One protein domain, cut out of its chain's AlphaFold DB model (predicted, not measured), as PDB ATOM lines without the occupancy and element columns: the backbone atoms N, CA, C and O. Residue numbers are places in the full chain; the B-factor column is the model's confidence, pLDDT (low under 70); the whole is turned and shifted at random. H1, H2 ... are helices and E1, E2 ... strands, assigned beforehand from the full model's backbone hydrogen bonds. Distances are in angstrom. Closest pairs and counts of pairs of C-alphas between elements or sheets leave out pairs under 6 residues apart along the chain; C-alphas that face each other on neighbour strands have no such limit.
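AT A GLANCE: This is residues 407 to 445, 462 to 476 and 502 to 564 of the 1145 residues of the protein "CVNH domain-containing protein" of Hortaea werneckii (UniProt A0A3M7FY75). What shape does the printed part make? A helical hairpin, H1 and H2, is crossed near H1's residues 416 to 420 by H3, while H4 packs slantwise on H1's residues 424 to 428. The long H6 runs side by side with H3 along H6's residues 534 to 548, and residues 554 to 564, of which 554 to 562 belong to H6, stick out alone as an arm. What is it made of? The 117 printed residues hold six named helices and one short strand, in the order H1, H2, H3, E1, H4, H5, H6, and the class is mostly helix. How large is it? It is compact, with a radius of gyration of the C-alphas of 15.3 A and spans of 49 by 42 by 25 A.

HOW THE PARTS SIT: What does the first helix meet? H1, residues 415 to 428, touches H2, residues 433 to 441, in a hairpin at a shallow tilt of 28 degrees, opposite ways; their closest C-alphas, Thr 419 and Ser 440, are 4.8 A apart. H1 touches H3, residues 462 to 474, about perpendicular at 89 degrees, with the closest C-alphas, Leu 416 and Ala 469, 4.8 A apart. H1 touches H4, residues 505 to 521, at a steep tilt of 66 degrees, the same way, with the closest C-alphas, Ala 428 and Ala 511, 4.0 A apart. Where are the later elements? H6, residues 532 to 562, touches H3 at a shallow tilt of 22 degrees, the same way, and the closest C-alphas, Val 474 and Leu 545, are 5.8 A apart. H5, residues 524 to 527, is close to H2 but not clearly touching, at 7.2 A between the closest C-alphas, Thr 434 and Ala 526. E1, residues 502 to 504, pairs with no named strand. What do the backbones show? Every O i to N i+4 pair is within hydrogen-bond range in H1, H2, H3, H4 and H6; H5 is too short for such a pair.

IN THESE COORDINATES: Where does the first helix begin? H1 begins at C-alpha 415, (93.755, 103.543, 126.440), and is 20.0 A long; H2 is 12.6 A and H3 18.6 A. Where does the last one end? E1 is 6.7 A, H4 24.2 A and H5 5.5 A long, and H6, 44.2 A long, ends at C-alpha 562, (110.044, 131.694, 101.886).

THE WHOLE: Where is it cut? Residues 446 to 461 and 477 to 501 are not printed, with C-alpha gaps of 12.6 A and 15.3 A; of the links printed whole, none is long. Where is confidence low? The mean pLDDT of the printed part is 74.3, and 23 residues are under 70, among them 407 to 413 and 525 to 529.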
ATOM      1  N   ALA A 407     101.471  95.034 123.674       42.06
ATOM      2  CA  ALA A 407     100.207  94.803 124.387       42.06
ATOM      3  C   ALA A 407      98.969  95.331 123.638       42.06
ATOM      4  O   ALA A 407      97.909  94.705 123.672       42.06
ATOM      5  N   THR A 408      99.087  96.464 122.939       46.12
ATOM      6  CA  THR A 408      97.944  97.124 122.276       46.12
ATOM      7  C   THR A 408      97.559  96.476 120.935       46.12
ATOM      8  O   THR A 408      96.382  96.483 120.562       46.12
ATOM      9  N   ASP A 409      98.514  95.828 120.254       46.78
ATOM     10  CA  ASP A 409      98.350  95.158 118.951       46.78
ATOM     11  C   ASP A 409      97.256  94.070 118.925       46.78
ATOM     12  O   ASP A 409      96.711  93.781 117.855       46.78
ATOM     13  N   GLN A 410      96.937  93.466 120.079       47.66
ATOM     14  CA  GLN A 410      95.936  92.397 120.204       47.66
ATOM     15  C   GLN A 410      94.512  92.915 120.459       47.66
ATOM     16  O   GLN A 410      93.549  92.267 120.060       47.66
ATOM     17  N   LEU A 411      94.371  94.065 121.127       48.66
ATOM     18  CA  LEU A 411      93.076  94.569 121.606       48.66
ATOM     19  C   LEU A 411      92.379  95.505 120.616       48.66
ATOM     20  O   LEU A 411      91.176  95.720 120.721       48.66
ATOM     21  N   GLY A 412      93.116  96.086 119.665       56.09
ATOM     22  CA  GLY A 412      92.542  97.013 118.684       56.09
ATOM     23  C   GLY A 412      92.110  98.368 119.259       56.09
ATOM     24  O   GLY A 412      91.599  99.183 118.502       56.09
ATOM     25  N   TYR A 413      92.400  98.648 120.529       62.12
ATOM     26  CA  TYR A 413      92.090  99.889 121.247       62.12
ATOM     27  C   TYR A 413      93.328 100.373 122.018       62.12
ATOM     28  O   TYR A 413      94.108  99.544 122.496       62.12
ATOM     29  N   SER A 414      93.528 101.688 122.134       72.06
ATOM     30  CA  SER A 414      94.625 102.303 122.887       72.06
ATOM     31  C   SER A 414      94.083 103.199 124.013       72.06
ATOM     32  O   SER A 414      93.674 104.337 123.765       72.06
ATOM     33  N   PRO A 415      94.144 102.740 125.279       71.94
ATOM     34  CA  PRO A 415      93.755 103.543 126.440       71.94
ATOM     35  C   PRO A 415      94.486 104.893 126.536       71.94
ATOM     36  O   PRO A 415      93.923 105.863 127.038       71.94
ATOM     37  N   LEU A 416      95.734 104.978 126.050       82.75
ATOM     38  CA  LEU A 416      96.499 106.231 126.013       82.75
ATOM     39  C   LEU A 416      95.944 107.191 124.949       82.75
ATOM     40  O   LEU A 416      95.850 108.392 125.199       82.75
ATOM     41  N   ALA A 417      95.538 106.677 123.783       79.38
ATOM     42  CA  ALA A 417      94.973 107.493 122.712       79.38
ATOM     43  C   ALA A 417      93.626 108.107 123.104       79.38
ATOM     44  O   ALA A 417      93.442 109.312 122.946       79.38
ATOM     45  N   ALA A 418      92.734 107.306 123.692       74.69
ATOM     46  CA  ALA A 418      91.443 107.774 124.189       74.69
ATOM     47  C   ALA A 418      91.592 108.887 125.243       74.69
ATOM     48  O   ALA A 418      90.869 109.883 125.190       74.69
ATOM     49  N   THR A 419      92.566 108.778 126.155       82.88
ATOM     50  CA  THR A 419      92.880 109.838 127.127       82.88
ATOM     51  C   THR A 419      93.376 111.116 126.450       82.88
ATOM     52  O   THR A 419      92.835 112.185 126.729       82.88
ATOM     53  N   VAL A 420      94.332 111.035 125.513       85.75
ATOM     54  CA  VAL A 420      94.814 112.216 124.764       85.75
ATOM     55  C   VAL A 420      93.680 112.877 123.972       85.75
ATOM     56  O   VAL A 420      93.532 114.101 123.999       85.75
ATOM     57  N   ALA A 421      92.843 112.080 123.307       77.50
ATOM     58  CA  ALA A 421      91.717 112.573 122.524       77.50
ATOM     59  C   ALA A 421      90.641 113.240 123.388       77.50
ATOM     60  O   ALA A 421      90.171 114.329 123.055       77.50
ATOM     61  N   THR A 422      90.307 112.635 124.529       77.12
ATOM     62  CA  THR A 422      89.354 113.192 125.497       77.12
ATOM     63  C   THR A 422      89.887 114.493 126.097       77.12
ATOM     64  O   THR A 422      89.171 115.492 126.125       77.12
ATOM     65  N   PHE A 423      91.163 114.529 126.496       83.06
ATOM     66  CA  PHE A 423      91.814 115.722 127.044       83.06
ATOM     67  C   PHE A 423      91.777 116.903 126.061       83.06
ATOM     68  O   PHE A 423      91.286 117.982 126.407       83.06
ATOM     69  N   PHE A 424      92.210 116.701 124.808       81.25
ATOM     70  CA  PHE A 424      92.134 117.748 123.786       81.25
ATOM     71  C   PHE A 424      90.686 118.122 123.432       81.25
ATOM     72  O   PHE A 424      90.390 119.307 123.292       81.25
ATOM     73  N   GLY A 425      89.774 117.154 123.309       71.56
ATOM     74  CA  GLY A 425      88.367 117.407 122.982       71.56
ATOM     75  C   GLY A 425      87.654 118.265 124.032       71.56
ATOM     76  O   GLY A 425      86.956 119.223 123.683       71.56
ATOM     77  N   LEU A 426      87.885 117.986 125.317       72.62
ATOM     78  CA  LEU A 426      87.335 118.757 126.433       72.62
ATOM     79  C   LEU A 426      87.931 120.164 126.508       72.62
ATOM     80  O   LEU A 426      87.184 121.140 126.609       72.62
ATOM     81  N   LEU A 427      89.257 120.296 126.386       73.50
ATOM     82  CA  LEU A 427      89.913 121.604 126.363       73.50
ATOM     83  C   LEU A 427      89.460 122.449 125.171       73.50
ATOM     84  O   LEU A 427      89.130 123.616 125.361       73.50
ATOM     85  N   ALA A 428      89.358 121.875 123.967       67.75
ATOM     86  CA  ALA A 428      88.824 122.552 122.781       67.75
ATOM     87  C   ALA A 428      87.357 122.990 122.967       67.75
ATOM     88  O   ALA A 428      86.973 124.063 122.493       67.75
ATOM     89  N   SER A 429      86.579 122.214 123.731       62.19
ATOM     90  CA  SER A 429      85.208 122.526 124.175       62.19
ATOM     91  C   SER A 429      85.139 123.520 125.349       62.19
ATOM     92  O   SER A 429      84.058 123.792 125.868       62.19
ATOM     93  N   ASN A 430      86.278 124.099 125.750       61.34
ATOM     94  CA  ASN A 430      86.433 125.078 126.829       61.34
ATOM     95  C   ASN A 430      86.184 124.555 128.257       61.34
ATOM     96  O   ASN A 430      85.937 125.355 129.160       61.34
ATOM     97  N   ALA A 431      86.315 123.247 128.493       64.62
ATOM     98  CA  ALA A 431      86.395 122.707 129.851       64.62
ATOM     99  C   ALA A 431      87.625 123.265 130.594       64.62
ATOM    100  O   ALA A 431      88.665 123.512 129.983       64.62
ATOM    101  N   HIS A 432      87.510 123.458 131.909       78.38
ATOM    102  CA  HIS A 432      88.628 123.855 132.770       78.38
ATOM    103  C   HIS A 432      89.667 122.729 132.896       78.38
ATOM    104  O   HIS A 432      89.319 121.553 132.793       78.38
ATOM    105  N   MET A 433      90.927 123.075 133.187       78.94
ATOM    106  CA  MET A 433      92.035 122.111 133.293       78.94
ATOM    107  C   MET A 433      91.732 120.945 134.237       78.94
ATOM    108  O   MET A 433      91.939 119.798 133.865       78.94
ATOM    109  N   THR A 434      91.206 121.214 135.434       78.44
ATOM    110  CA  THR A 434      90.866 120.173 136.419       78.44
ATOM    111  C   THR A 434      89.795 119.205 135.922       78.44
ATOM    112  O   THR A 434      89.874 118.015 136.214       78.44
ATOM    113  N   GLU A 435      88.829 119.692 135.143       76.00
ATOM    114  CA  GLU A 435      87.765 118.874 134.559       76.00
ATOM    115  C   GLU A 435      88.292 118.033 133.390       76.00
ATOM    116  O   GLU A 435      88.033 116.834 133.320       76.00
ATOM    117  N   ALA A 436      89.101 118.640 132.513       77.38
ATOM    118  CA  ALA A 436      89.758 117.946 131.410       77.38
ATOM    119  C   ALA A 436      90.716 116.854 131.911       77.38
ATOM    120  O   ALA A 436      90.691 115.744 131.385       77.38
ATOM    121  N   ILE A 437      91.508 117.137 132.956       81.25
ATOM    122  CA  ILE A 437      92.365 116.149 133.626       81.25
ATOM    123  C   ILE A 437      91.500 114.988 134.124       81.25
ATOM    124  O   ILE A 437      91.678 113.875 133.636       81.25
ATOM    125  N   LYS A 438      90.526 115.247 135.012       78.69
ATOM    126  CA  LYS A 438      89.675 114.210 135.622       78.69
ATOM    127  C   LYS A 438      88.968 113.344 134.577       78.69
ATOM    128  O   LYS A 438      89.190 112.138 134.539       78.69
ATOM    129  N   GLN A 439      88.177 113.943 133.687       73.56
ATOM    130  CA  GLN A 439      87.394 113.176 132.715       73.56
ATOM    131  C   GLN A 439      88.271 112.389 131.724       73.56
ATOM    132  O   GLN A 439      87.901 111.281 131.346       73.56
ATOM    133  N   SER A 440      89.445 112.908 131.332       77.25
ATOM    134  CA  SER A 440      90.337 112.200 130.397       77.25
ATOM    135  C   SER A 440      90.933 110.902 130.953       77.25
ATOM    136  O   SER A 440      91.317 110.028 130.173       77.25
ATOM    137  N   VAL A 441      90.986 110.747 132.281       74.25
ATOM    138  CA  VAL A 441      91.556 109.569 132.961       74.25
ATOM    139  C   VAL A 441      90.511 108.685 133.644       74.25
ATOM    140  O   VAL A 441      90.819 107.546 133.980       74.25
ATOM    141  N   SER A 442      89.261 109.149 133.761       61.97
ATOM    142  CA  SER A 442      88.103 108.354 134.209       61.97
ATOM    143  C   SER A 442      87.577 107.342 133.172       61.97
ATOM    144  O   SER A 442      86.533 106.730 133.397       61.97
ATOM    145  N   SER A 443      88.258 107.146 132.034       47.00
ATOM    146  CA  SER A 443      87.843 106.157 131.024       47.00
ATOM    147  C   SER A 443      87.920 104.720 131.592       47.00
ATOM    148  O   SER A 443      88.942 104.387 132.198       47.00
ATOM    149  N   PRO A 444      86.921 103.826 131.394       39.19
ATOM    150  CA  PRO A 444      86.786 102.572 132.164       39.19
ATOM    151  C   PRO A 444      87.785 101.442 131.835       39.19
ATOM    152  O   PRO A 444      87.496 100.269 132.070       39.19
ATOM    153  N   SER A 445      88.930 101.764 131.236       39.97
ATOM    154  CA  SER A 445      89.819 100.834 130.530       39.97
ATOM    155  C   SER A 445      91.257 100.817 131.064       39.97
ATOM    156  O   SER A 445      92.193 100.542 130.310       39.97
ATOM    157  N   PRO A 462      96.275 109.105 138.692       72.94
ATOM    158  CA  PRO A 462      95.574 109.564 137.492       72.94
ATOM    159  C   PRO A 462      96.367 110.634 136.724       72.94
ATOM    160  O   PRO A 462      96.350 110.654 135.494       72.94
ATOM    161  N   ILE A 463      97.098 111.504 137.431       77.69
ATOM    162  CA  ILE A 463      97.900 112.574 136.823       77.69
ATOM    163  C   ILE A 463      99.109 111.967 136.106       77.69
ATOM    164  O   ILE A 463      99.351 112.299 134.947       77.69
ATOM    165  N   ASP A 464      99.800 111.016 136.737       80.38
ATOM    166  CA  ASP A 464     100.924 110.294 136.130       80.38
ATOM    167  C   ASP A 464     100.503 109.537 134.858       80.38
ATOM    168  O   ASP A 464     101.245 109.500 133.871       80.38
ATOM    169  N   TYR A 465      99.283 108.989 134.833       83.44
ATOM    170  CA  TYR A 465      98.722 108.343 133.646       83.44
ATOM    171  C   TYR A 465      98.440 109.337 132.503       83.44
ATOM    172  O   TYR A 465      98.819 109.070 131.358       83.44
ATOM    173  N   LEU A 466      97.857 110.509 132.791       86.38
ATOM    174  CA  LEU A 466      97.698 111.582 131.796       86.38
ATOM    175  C   LEU A 466      99.057 112.084 131.287       86.38
ATOM    176  O   LEU A 466      99.236 112.265 130.083       86.38
ATOM    177  N   VAL A 467     100.026 112.273 132.187       85.75
ATOM    178  CA  VAL A 467     101.388 112.696 131.839       85.75
ATOM    179  C   VAL A 467     102.052 111.670 130.926       85.75
ATOM    180  O   VAL A 467     102.637 112.062 129.919       85.75
ATOM    181  N   ARG A 468     101.917 110.366 131.203       85.56
ATOM    182  CA  ARG A 468     102.376 109.296 130.305       85.56
ATOM    183  C   ARG A 468     101.703 109.392 128.938       85.56
ATOM    184  O   ARG A 468     102.410 109.429 127.940       85.56
ATOM    185  N   ALA A 469     100.375 109.490 128.883       86.88
ATOM    186  CA  ALA A 469      99.617 109.560 127.634       86.88
ATOM    187  C   ALA A 469     100.023 110.760 126.753       86.88
ATOM    188  O   ALA A 469     100.349 110.587 125.575       86.88
ATOM    189  N   LEU A 470     100.090 111.965 127.333       90.44
ATOM    190  CA  LEU A 470     100.537 113.178 126.638       90.44
ATOM    191  C   LEU A 470     102.019 113.100 126.237       90.44
ATOM    192  O   LEU A 470     102.372 113.538 125.141       90.44
ATOM    193  N   ARG A 471     102.880 112.500 127.074       88.50
ATOM    194  CA  ARG A 471     104.310 112.323 126.775       88.50
ATOM    195  C   ARG A 471     104.520 111.338 125.622       88.50
ATOM    196  O   ARG A 471     105.283 111.639 124.714       88.50
ATOM    197  N   THR A 472     103.794 110.218 125.582       87.31
ATOM    198  CA  THR A 472     103.824 109.273 124.447       87.31
ATOM    199  C   THR A 472     103.384 109.935 123.137       87.31
ATOM    200  O   THR A 472     103.975 109.657 122.097       87.31
ATOM    201  N   PHE A 473     102.391 110.831 123.178       89.94
ATOM    202  CA  PHE A 473     101.941 111.590 122.007       89.94
ATOM    203  C   PHE A 473     103.006 112.586 121.512       89.94
ATOM    204  O   PHE A 473     103.369 112.556 120.337       89.94
ATOM    205  N   VAL A 474     103.540 113.446 122.390       87.94
ATOM    206  CA  VAL A 474     104.497 114.500 121.993       87.94
ATOM    207  C   VAL A 474     105.897 113.961 121.670       87.94
ATOM    208  O   VAL A 474     106.541 114.457 120.750       87.94
ATOM    209  N   SER A 475     106.356 112.905 122.350       85.88
ATOM    210  CA  SER A 475     107.651 112.250 122.092       85.88
ATOM    211  C   SER A 475     107.629 111.283 120.895       85.88
ATOM    212  O   SER A 475     108.512 110.434 120.764       85.88
ATOM    213  N   SER A 476     106.633 111.374 120.008       88.00
ATOM    214  CA  SER A 476     106.617 110.580 118.780       88.00
ATOM    215  C   SER A 476     107.706 111.061 117.810       88.00
ATOM    216  O   SER A 476     107.730 112.227 117.408       88.00
ATOM    217  N   LEU A 502      91.523 109.609 115.990       75.19
ATOM    218  CA  LEU A 502      91.790 110.618 114.963       75.19
ATOM    219  C   LEU A 502      91.555 112.025 115.513       75.19
ATOM    220  O   LEU A 502      90.431 112.375 115.888       75.19
ATOM    221  N   LEU A 503      92.615 112.830 115.497       76.94
ATOM    222  CA  LEU A 503      92.670 114.183 116.038       76.94
ATOM    223  C   LEU A 503      92.922 115.198 114.924       76.94
ATOM    224  O   LEU A 503      93.983 115.218 114.299       76.94
ATOM    225  N   ASP A 504      91.942 116.069 114.690       73.25
ATOM    226  CA  ASP A 504      92.116 117.209 113.794       73.25
ATOM    227  C   ASP A 504      93.051 118.268 114.405       73.25
ATOM    228  O   ASP A 504      93.020 118.574 115.603       73.25
ATOM    229  N   THR A 505      93.864 118.879 113.547       79.94
ATOM    230  CA  THR A 505      94.812 119.928 113.923       79.94
ATOM    231  C   THR A 505      94.121 121.187 114.460       79.94
ATOM    232  O   THR A 505      94.707 121.858 115.315       79.94
ATOM    233  N   LYS A 506      92.887 121.525 114.043       74.25
ATOM    234  CA  LYS A 506      92.157 122.666 114.634       74.25
ATOM    235  C   LYS A 506      91.743 122.355 116.070       74.25
ATOM    236  O   LYS A 506      91.872 123.233 116.921       74.25
ATOM    237  N   THR A 507      91.312 121.124 116.362       75.06
ATOM    238  CA  THR A 507      90.994 120.677 117.730       75.06
ATOM    239  C   THR A 507      92.217 120.778 118.636       75.06
ATOM    240  O   THR A 507      92.138 121.432 119.674       75.06
ATOM    241  N   VAL A 508      93.369 120.235 118.222       80.06
ATOM    242  CA  VAL A 508      94.615 120.295 119.014       80.06
ATOM    243  C   VAL A 508      95.074 121.745 119.237       80.06
ATOM    244  O   VAL A 508      95.350 122.137 120.370       80.06
ATOM    245  N   LYS A 509      95.075 122.591 118.194       78.69
ATOM    246  CA  LYS A 509      95.431 124.020 118.326       78.69
ATOM    247  C   LYS A 509      94.446 124.804 119.206       78.69
ATOM    248  O   LYS A 509      94.866 125.681 119.959       78.69
ATOM    249  N   SER A 510      93.153 124.484 119.150       76.00
ATOM    250  CA  SER A 510      92.127 125.122 119.990       76.00
ATOM    251  C   SER A 510      92.245 124.696 121.452       76.00
ATOM    252  O   SER A 510      92.129 125.540 122.340       76.00
ATOM    253  N   ALA A 511      92.526 123.415 121.702       77.00
ATOM    254  CA  ALA A 511      92.806 122.886 123.030       77.00
ATOM    255  C   ALA A 511      94.025 123.570 123.660       77.00
ATOM    256  O   ALA A 511      93.929 124.039 124.789       77.00
ATOM    257  N   LEU A 512      95.123 123.717 122.910       82.12
ATOM    258  CA  LEU A 512      96.322 124.445 123.342       82.12
ATOM    259  C   LEU A 512      96.033 125.913 123.689       82.12
ATOM    260  O   LEU A 512      96.360 126.357 124.788       82.12
ATOM    261  N   LYS A 513      95.352 126.658 122.806       74.94
ATOM    262  CA  LYS A 513      94.988 128.067 123.063       74.94
ATOM    263  C   LYS A 513      94.090 128.215 124.302       74.94
ATOM    264  O   LYS A 513      94.244 129.163 125.073       74.94
ATOM    265  N   ARG A 514      93.139 127.295 124.509       75.62
ATOM    266  CA  ARG A 514      92.235 127.316 125.673       75.62
ATOM    267  C   ARG A 514      92.931 126.859 126.957       75.62
ATOM    268  O   ARG A 514      92.699 127.473 127.990       75.62
ATOM    269  N   MET A 515      93.827 125.871 126.894       79.88
ATOM    270  CA  MET A 515      94.725 125.478 127.989       79.88
ATOM    271  C   MET A 515      95.554 126.673 128.463       79.88
ATOM    272  O   MET A 515      95.516 127.014 129.639       79.88
ATOM    273  N   GLU A 516      96.240 127.355 127.544       74.19
ATOM    274  CA  GLU A 516      97.020 128.555 127.843       74.19
ATOM    275  C   GLU A 516      96.157 129.654 128.490       74.19
ATOM    276  O   GLU A 516      96.530 130.206 129.522       74.19
ATOM    277  N   CYS A 517      94.961 129.919 127.953       70.88
ATOM    278  CA  CYS A 517      94.015 130.868 128.545       70.88
ATOM    279  C   CYS A 517      93.590 130.467 129.973       70.88
ATOM    280  O   CYS A 517      93.620 131.293 130.887       70.88
ATOM    281  N   HIS A 518      93.244 129.196 130.198       70.75
ATOM    282  CA  HIS A 518      92.856 128.664 131.509       70.75
ATOM    283  C   HIS A 518      93.995 128.744 132.533       70.75
ATOM    284  O   HIS A 518      93.755 129.134 133.677       70.75
ATOM    285  N   LEU A 519      95.229 128.423 132.128       71.44
ATOM    286  CA  LEU A 519      96.435 128.516 132.962       71.44
ATOM    287  C   LEU A 519      96.762 129.961 133.369       71.44
ATOM    288  O   LEU A 519      97.233 130.181 134.483       71.44
ATOM    289  N   ARG A 520      96.477 130.944 132.505       63.78
ATOM    290  CA  ARG A 520      96.656 132.376 132.804       63.78
ATOM    291  C   ARG A 520      95.542 132.957 133.688       63.78
ATOM    292  O   ARG A 520      95.810 133.865 134.466       63.78
ATOM    293  N   THR A 521      94.304 132.463 133.572       69.81
ATOM    294  CA  THR A 521      93.113 133.134 134.140       69.81
ATOM    295  C   THR A 521      92.524 132.480 135.392       69.81
ATOM    296  O   THR A 521      92.418 133.134 136.424       69.81
ATOM    297  N   CYS A 522      92.084 131.222 135.312       71.25
ATOM    298  CA  CYS A 522      91.149 130.645 136.290       71.25
ATOM    299  C   CYS A 522      91.534 129.253 136.811       71.25
ATOM    300  O   CYS A 522      91.070 128.855 137.877       71.25
ATOM    301  N   CYS A 523      92.400 128.516 136.114       70.88
ATOM    302  CA  CYS A 523      92.852 127.195 136.552       70.88
ATOM    303  C   CYS A 523      94.177 127.217 137.324       70.88
ATOM    304  O   CYS A 523      94.489 126.224 137.975       70.88
ATOM    305  N   LYS A 524      94.933 128.326 137.301       70.19
ATOM    306  CA  LYS A 524      96.252 128.439 137.953       70.19
ATOM    307  C   LYS A 524      96.213 128.010 139.426       70.19
ATOM    308  O   LYS A 524      96.944 127.116 139.837       70.19
ATOM    309  N   THR A 525      95.287 128.585 140.196       68.12
ATOM    310  CA  THR A 525      95.102 128.304 141.630       68.12
ATOM    311  C   THR A 525      94.713 126.852 141.907       68.12
ATOM    312  O   THR A 525      95.107 126.299 142.926       68.12
ATOM    313  N   ALA A 526      93.978 126.212 140.993       64.56
ATOM    314  CA  ALA A 526      93.558 124.822 141.149       64.56
ATOM    315  C   ALA A 526      94.711 123.826 140.922       64.56
ATOM    316  O   ALA A 526      94.721 122.765 141.536       64.56
ATOM    317  N   LEU A 527      95.702 124.173 140.090       66.81
ATOM    318  CA  LEU A 527      96.904 123.354 139.886       66.81
ATOM    319  C   LEU A 527      97.936 123.522 141.016       66.81
ATOM    320  O   LEU A 527      98.688 122.595 141.297       66.81
ATOM    321  N   TYR A 528      97.933 124.657 141.727       66.62
ATOM    322  CA  TYR A 528      98.705 124.816 142.969       66.62
ATOM    323  C   TYR A 528      98.165 123.984 144.148       66.62
ATOM    324  O   TYR A 528      98.857 123.854 145.150       66.62
ATOM    325  N   GLY A 529      96.962 123.405 144.037       66.06
ATOM    326  CA  GLY A 529      96.428 122.447 145.012       66.06
ATOM    327  C   GLY A 529      96.921 121.005 144.828       66.06
ATOM    328  O   GLY A 529      96.529 120.137 145.600       66.06
ATOM    329  N   MET A 530      97.736 120.728 143.804       70.38
ATOM    330  CA  MET A 530      98.283 119.397 143.512       70.38
ATOM    331  C   MET A 530      99.587 119.150 144.287       70.38
ATOM    332  O   MET A 530     100.286 120.100 144.642       70.38
ATOM    333  N   SER A 531      99.969 117.881 144.482       75.19
ATOM    334  CA  SER A 531     101.305 117.551 145.005       75.19
ATOM    335  C   SER A 531     102.398 118.136 144.100       75.19
ATOM    336  O   SER A 531     102.242 118.210 142.876       75.19
ATOM    337  N   GLU A 532     103.520 118.562 144.686       71.06
ATOM    338  CA  GLU A 532     104.578 119.238 143.927       71.06
ATOM    339  C   GLU A 532     105.124 118.363 142.789       71.06
ATOM    340  O   GLU A 532     105.256 118.834 141.659       71.06
ATOM    341  N   THR A 533     105.342 117.071 143.049       71.44
ATOM    342  CA  THR A 533     105.780 116.092 142.048       71.44
ATOM    343  C   THR A 533     104.802 115.996 140.875       71.44
ATOM    344  O   THR A 533     105.221 116.083 139.719       71.44
ATOM    345  N   ALA A 534     103.497 115.882 141.149       70.12
ATOM    346  CA  ALA A 534     102.471 115.780 140.111       70.12
ATOM    347  C   ALA A 534     102.338 117.082 139.304       70.12
ATOM    348  O   ALA A 534     102.223 117.049 138.077       70.12
ATOM    349  N   ARG A 535     102.414 118.237 139.982       75.31
ATOM    350  CA  ARG A 535     102.417 119.563 139.353       75.31
ATOM    351  C   ARG A 535     103.616 119.730 138.417       75.31
ATOM    352  O   ARG A 535     103.428 120.126 137.270       75.31
ATOM    353  N   LEU A 536     104.827 119.383 138.860       69.56
ATOM    354  CA  LEU A 536     106.051 119.478 138.052       69.56
ATOM    355  C   LEU A 536     106.041 118.517 136.850       69.56
ATOM    356  O   LEU A 536     106.475 118.893 135.758       69.56
ATOM    357  N   LEU A 537     105.518 117.298 137.017       74.75
ATOM    358  CA  LEU A 537     105.354 116.333 135.925       74.75
ATOM    359  C   LEU A 537     104.352 116.821 134.867       74.75
ATOM    360  O   LEU A 537     104.619 116.684 133.668       74.75
ATOM    361  N   LEU A 538     103.244 117.432 135.298       79.38
ATOM    362  CA  LEU A 538     102.258 118.045 134.410       79.38
ATOM    363  C   LEU A 538     102.825 119.292 133.708       79.38
ATOM    364  O   LEU A 538     102.764 119.384 132.485       79.38
ATOM    365  N   GLU A 539     103.437 120.223 134.441       76.62
ATOM    366  CA  GLU A 539     104.063 121.427 133.873       76.62
ATOM    367  C   GLU A 539     105.166 121.090 132.857       76.62
ATOM    368  O   GLU A 539     105.277 121.777 131.838       76.62
ATOM    369  N   SER A 540     105.931 120.011 133.080       75.88
ATOM    370  CA  SER A 540     106.870 119.455 132.097       75.88
ATOM    371  C   SER A 540     106.156 119.043 130.812       75.88
ATOM    372  O   SER A 540     106.464 119.592 129.758       75.88
ATOM    373  N   VAL A 541     105.189 118.121 130.868       80.31
ATOM    374  CA  VAL A 541     104.604 117.583 129.630       80.31
ATOM    375  C   VAL A 541     103.771 118.621 128.876       80.31
ATOM    376  O   VAL A 541     103.783 118.630 127.648       80.31
ATOM    377  N   LEU A 542     103.102 119.548 129.573       81.06
ATOM    378  CA  LEU A 542     102.398 120.659 128.923       81.06
ATOM    379  C   LEU A 542     103.378 121.648 128.268       81.06
ATOM    380  O   LEU A 542     103.074 122.188 127.204       81.06
ATOM    381  N   THR A 543     104.568 121.837 128.849       75.06
ATOM    382  CA  THR A 543     105.667 122.599 128.233       75.06
ATOM    383  C   THR A 543     106.188 121.906 126.973       75.06
ATOM    384  O   THR A 543     106.308 122.557 125.936       75.06
ATOM    385  N   ASP A 544     106.453 120.598 127.028       75.19
ATOM    386  CA  ASP A 544     106.915 119.807 125.879       75.19
ATOM    387  C   ASP A 544     105.911 119.893 124.714       75.19
ATOM    388  O   ASP A 544     106.279 120.142 123.561       75.19
ATOM    389  N   LEU A 545     104.619 119.766 125.035       82.94
ATOM    390  CA  LEU A 545     103.507 119.836 124.090       82.94
ATOM    391  C   LEU A 545     103.393 121.238 123.470       82.94
ATOM    392  O   LEU A 545     103.368 121.366 122.245       82.94
ATOM    393  N   GLN A 546     103.428 122.303 124.279       78.81
ATOM    394  CA  GLN A 546     103.442 123.677 123.771       78.81
ATOM    395  C   GLN A 546     104.664 123.941 122.872       78.81
ATOM    396  O   GLN A 546     104.519 124.563 121.816       78.81
ATOM    397  N   ASN A 547     105.849 123.442 123.242       73.12
ATOM    398  CA  ASN A 547     107.087 123.609 122.479       73.12
ATOM    399  C   ASN A 547     106.993 122.976 121.080       73.12
ATOM    400  O   ASN A 547     107.316 123.640 120.093       73.12
ATOM    401  N   VAL A 548     106.509 121.732 120.964       81.44
ATOM    402  CA  VAL A 548     106.394 121.035 119.669       81.44
ATOM    403  C   VAL A 548     105.437 121.750 118.712       81.44
ATOM    404  O   VAL A 548     105.812 122.033 117.571       81.44
ATOM    405  N   PHE A 549     104.232 122.110 119.163       84.31
ATOM    406  CA  PHE A 549     103.263 122.782 118.289       84.31
ATOM    407  C   PHE A 549     103.645 124.242 117.993       84.31
ATOM    408  O   PHE A 549     103.401 124.713 116.880       84.31
ATOM    409  N   THR A 550     104.323 124.939 118.913       75.31
ATOM    410  CA  THR A 550     104.891 126.276 118.644       75.31
ATOM    411  C   THR A 550     106.019 126.205 117.612       75.31
ATOM    412  O   THR A 550     106.082 127.053 116.723       75.31
ATOM    413  N   ALA A 551     106.872 125.174 117.659       74.38
ATOM    414  CA  ALA A 551     107.920 124.961 116.662       74.38
ATOM    415  C   ALA A 551     107.336 124.653 115.269       74.38
ATOM    416  O   ALA A 551     107.774 125.248 114.285       74.38
ATOM    417  N   GLN A 552     106.306 123.801 115.173       83.69
ATOM    418  CA  GLN A 552     105.585 123.577 113.911       83.69
ATOM    419  C   GLN A 552     104.985 124.873 113.346       83.69
ATOM    420  O   GLN A 552     105.094 125.148 112.153       83.69
ATOM    421  N   ASP A 553     104.357 125.681 114.200       81.12
ATOM    422  CA  ASP A 553     103.724 126.945 113.825       81.12
ATOM    423  C   ASP A 553     104.773 128.017 113.435       81.12
ATOM    424  O   ASP A 553     104.548 128.821 112.527       81.12
ATOM    425  N   GLY A 554     105.963 128.006 114.044       76.12
ATOM    426  CA  GLY A 554     107.128 128.786 113.603       76.12
ATOM    427  C   GLY A 554     107.598 128.389 112.197       76.12
ATOM    428  O   GLY A 554     107.604 129.223 111.290       76.12
ATOM    429  N   ILE A 555     107.883 127.099 111.999       83.19
ATOM    430  CA  ILE A 555     108.297 126.492 110.722       83.19
ATOM    431  C   ILE A 555     107.287 126.790 109.597       83.19
ATOM    432  O   ILE A 555     107.681 127.197 108.501       83.19
ATOM    433  N   GLN A 556     105.983 126.678 109.880       84.56
ATOM    434  CA  GLN A 556     104.905 127.047 108.958       84.56
ATOM    435  C   GLN A 556     105.042 128.503 108.486       84.56
ATOM    436  O   GLN A 556     105.039 128.765 107.282       84.56
ATOM    437  N   LYS A 557     105.213 129.446 109.423       81.88
ATOM    438  CA  LYS A 557     105.354 130.883 109.127       81.88
ATOM    439  C   LYS A 557     106.604 131.189 108.309       81.88
ATOM    440  O   LYS A 557     106.533 132.004 107.390       81.88
ATOM    441  N   LEU A 558     107.731 130.547 108.621       80.94
ATOM    442  CA  LEU A 558     108.980 130.731 107.881       80.94
ATOM    443  C   LEU A 558     108.853 130.208 106.449       80.94
ATOM    444  O   LEU A 558     109.208 130.915 105.511       80.94
ATOM    445  N   SER A 559     108.237 129.042 106.238       84.56
ATOM    446  CA  SER A 559     107.971 128.558 104.880       84.56
ATOM    447  C   SER A 559     106.911 129.396 104.144       84.56
ATOM    448  O   SER A 559     107.010 129.604 102.939       84.56
ATOM    449  N   GLU A 560     105.898 129.943 104.822       84.06
ATOM    450  CA  GLU A 560     105.012 130.965 104.233       84.06
ATOM    451  C   GLU A 560     105.745 132.276 103.901       84.06
ATOM    452  O   GLU A 560     105.331 132.989 102.991       84.06
ATOM    453  N   GLY A 561     106.818 132.614 104.619       79.12
ATOM    454  CA  GLY A 561     107.760 133.677 104.262       79.12
ATOM    455  C   GLY A 561     108.535 133.337 102.989       79.12
ATOM    456  O   GLY A 561     108.452 134.068 102.007       79.12
ATOM    457  N   ALA A 562     109.208 132.185 102.982       77.88
ATOM    458  CA  ALA A 562     110.044 131.694 101.886       77.88
ATOM    459  C   ALA A 562     109.283 131.431 100.568       77.88
ATOM    460  O   ALA A 562     109.865 131.503  99.489       77.88
ATOM    461  N   ARG A 563     107.973 131.148 100.640       77.94
ATOM    462  CA  ARG A 563     107.094 130.912  99.475       77.94
ATOM    463  C   ARG A 563     106.394 132.175  98.945       77.94
ATOM    464  O   ARG A 563     105.650 132.071  97.966       77.94
ATOM    465  N   LYS A 564     106.589 133.352  99.556       73.25
ATOM    466  CA  LYS A 564     106.050 134.622  99.034       73.25
ATOM    467  C   LYS A 564     106.903 135.127  97.876       73.25
ATOM    468  O   LYS A 564     108.072 135.460  98.060       73.25
TER     469      LYS A 564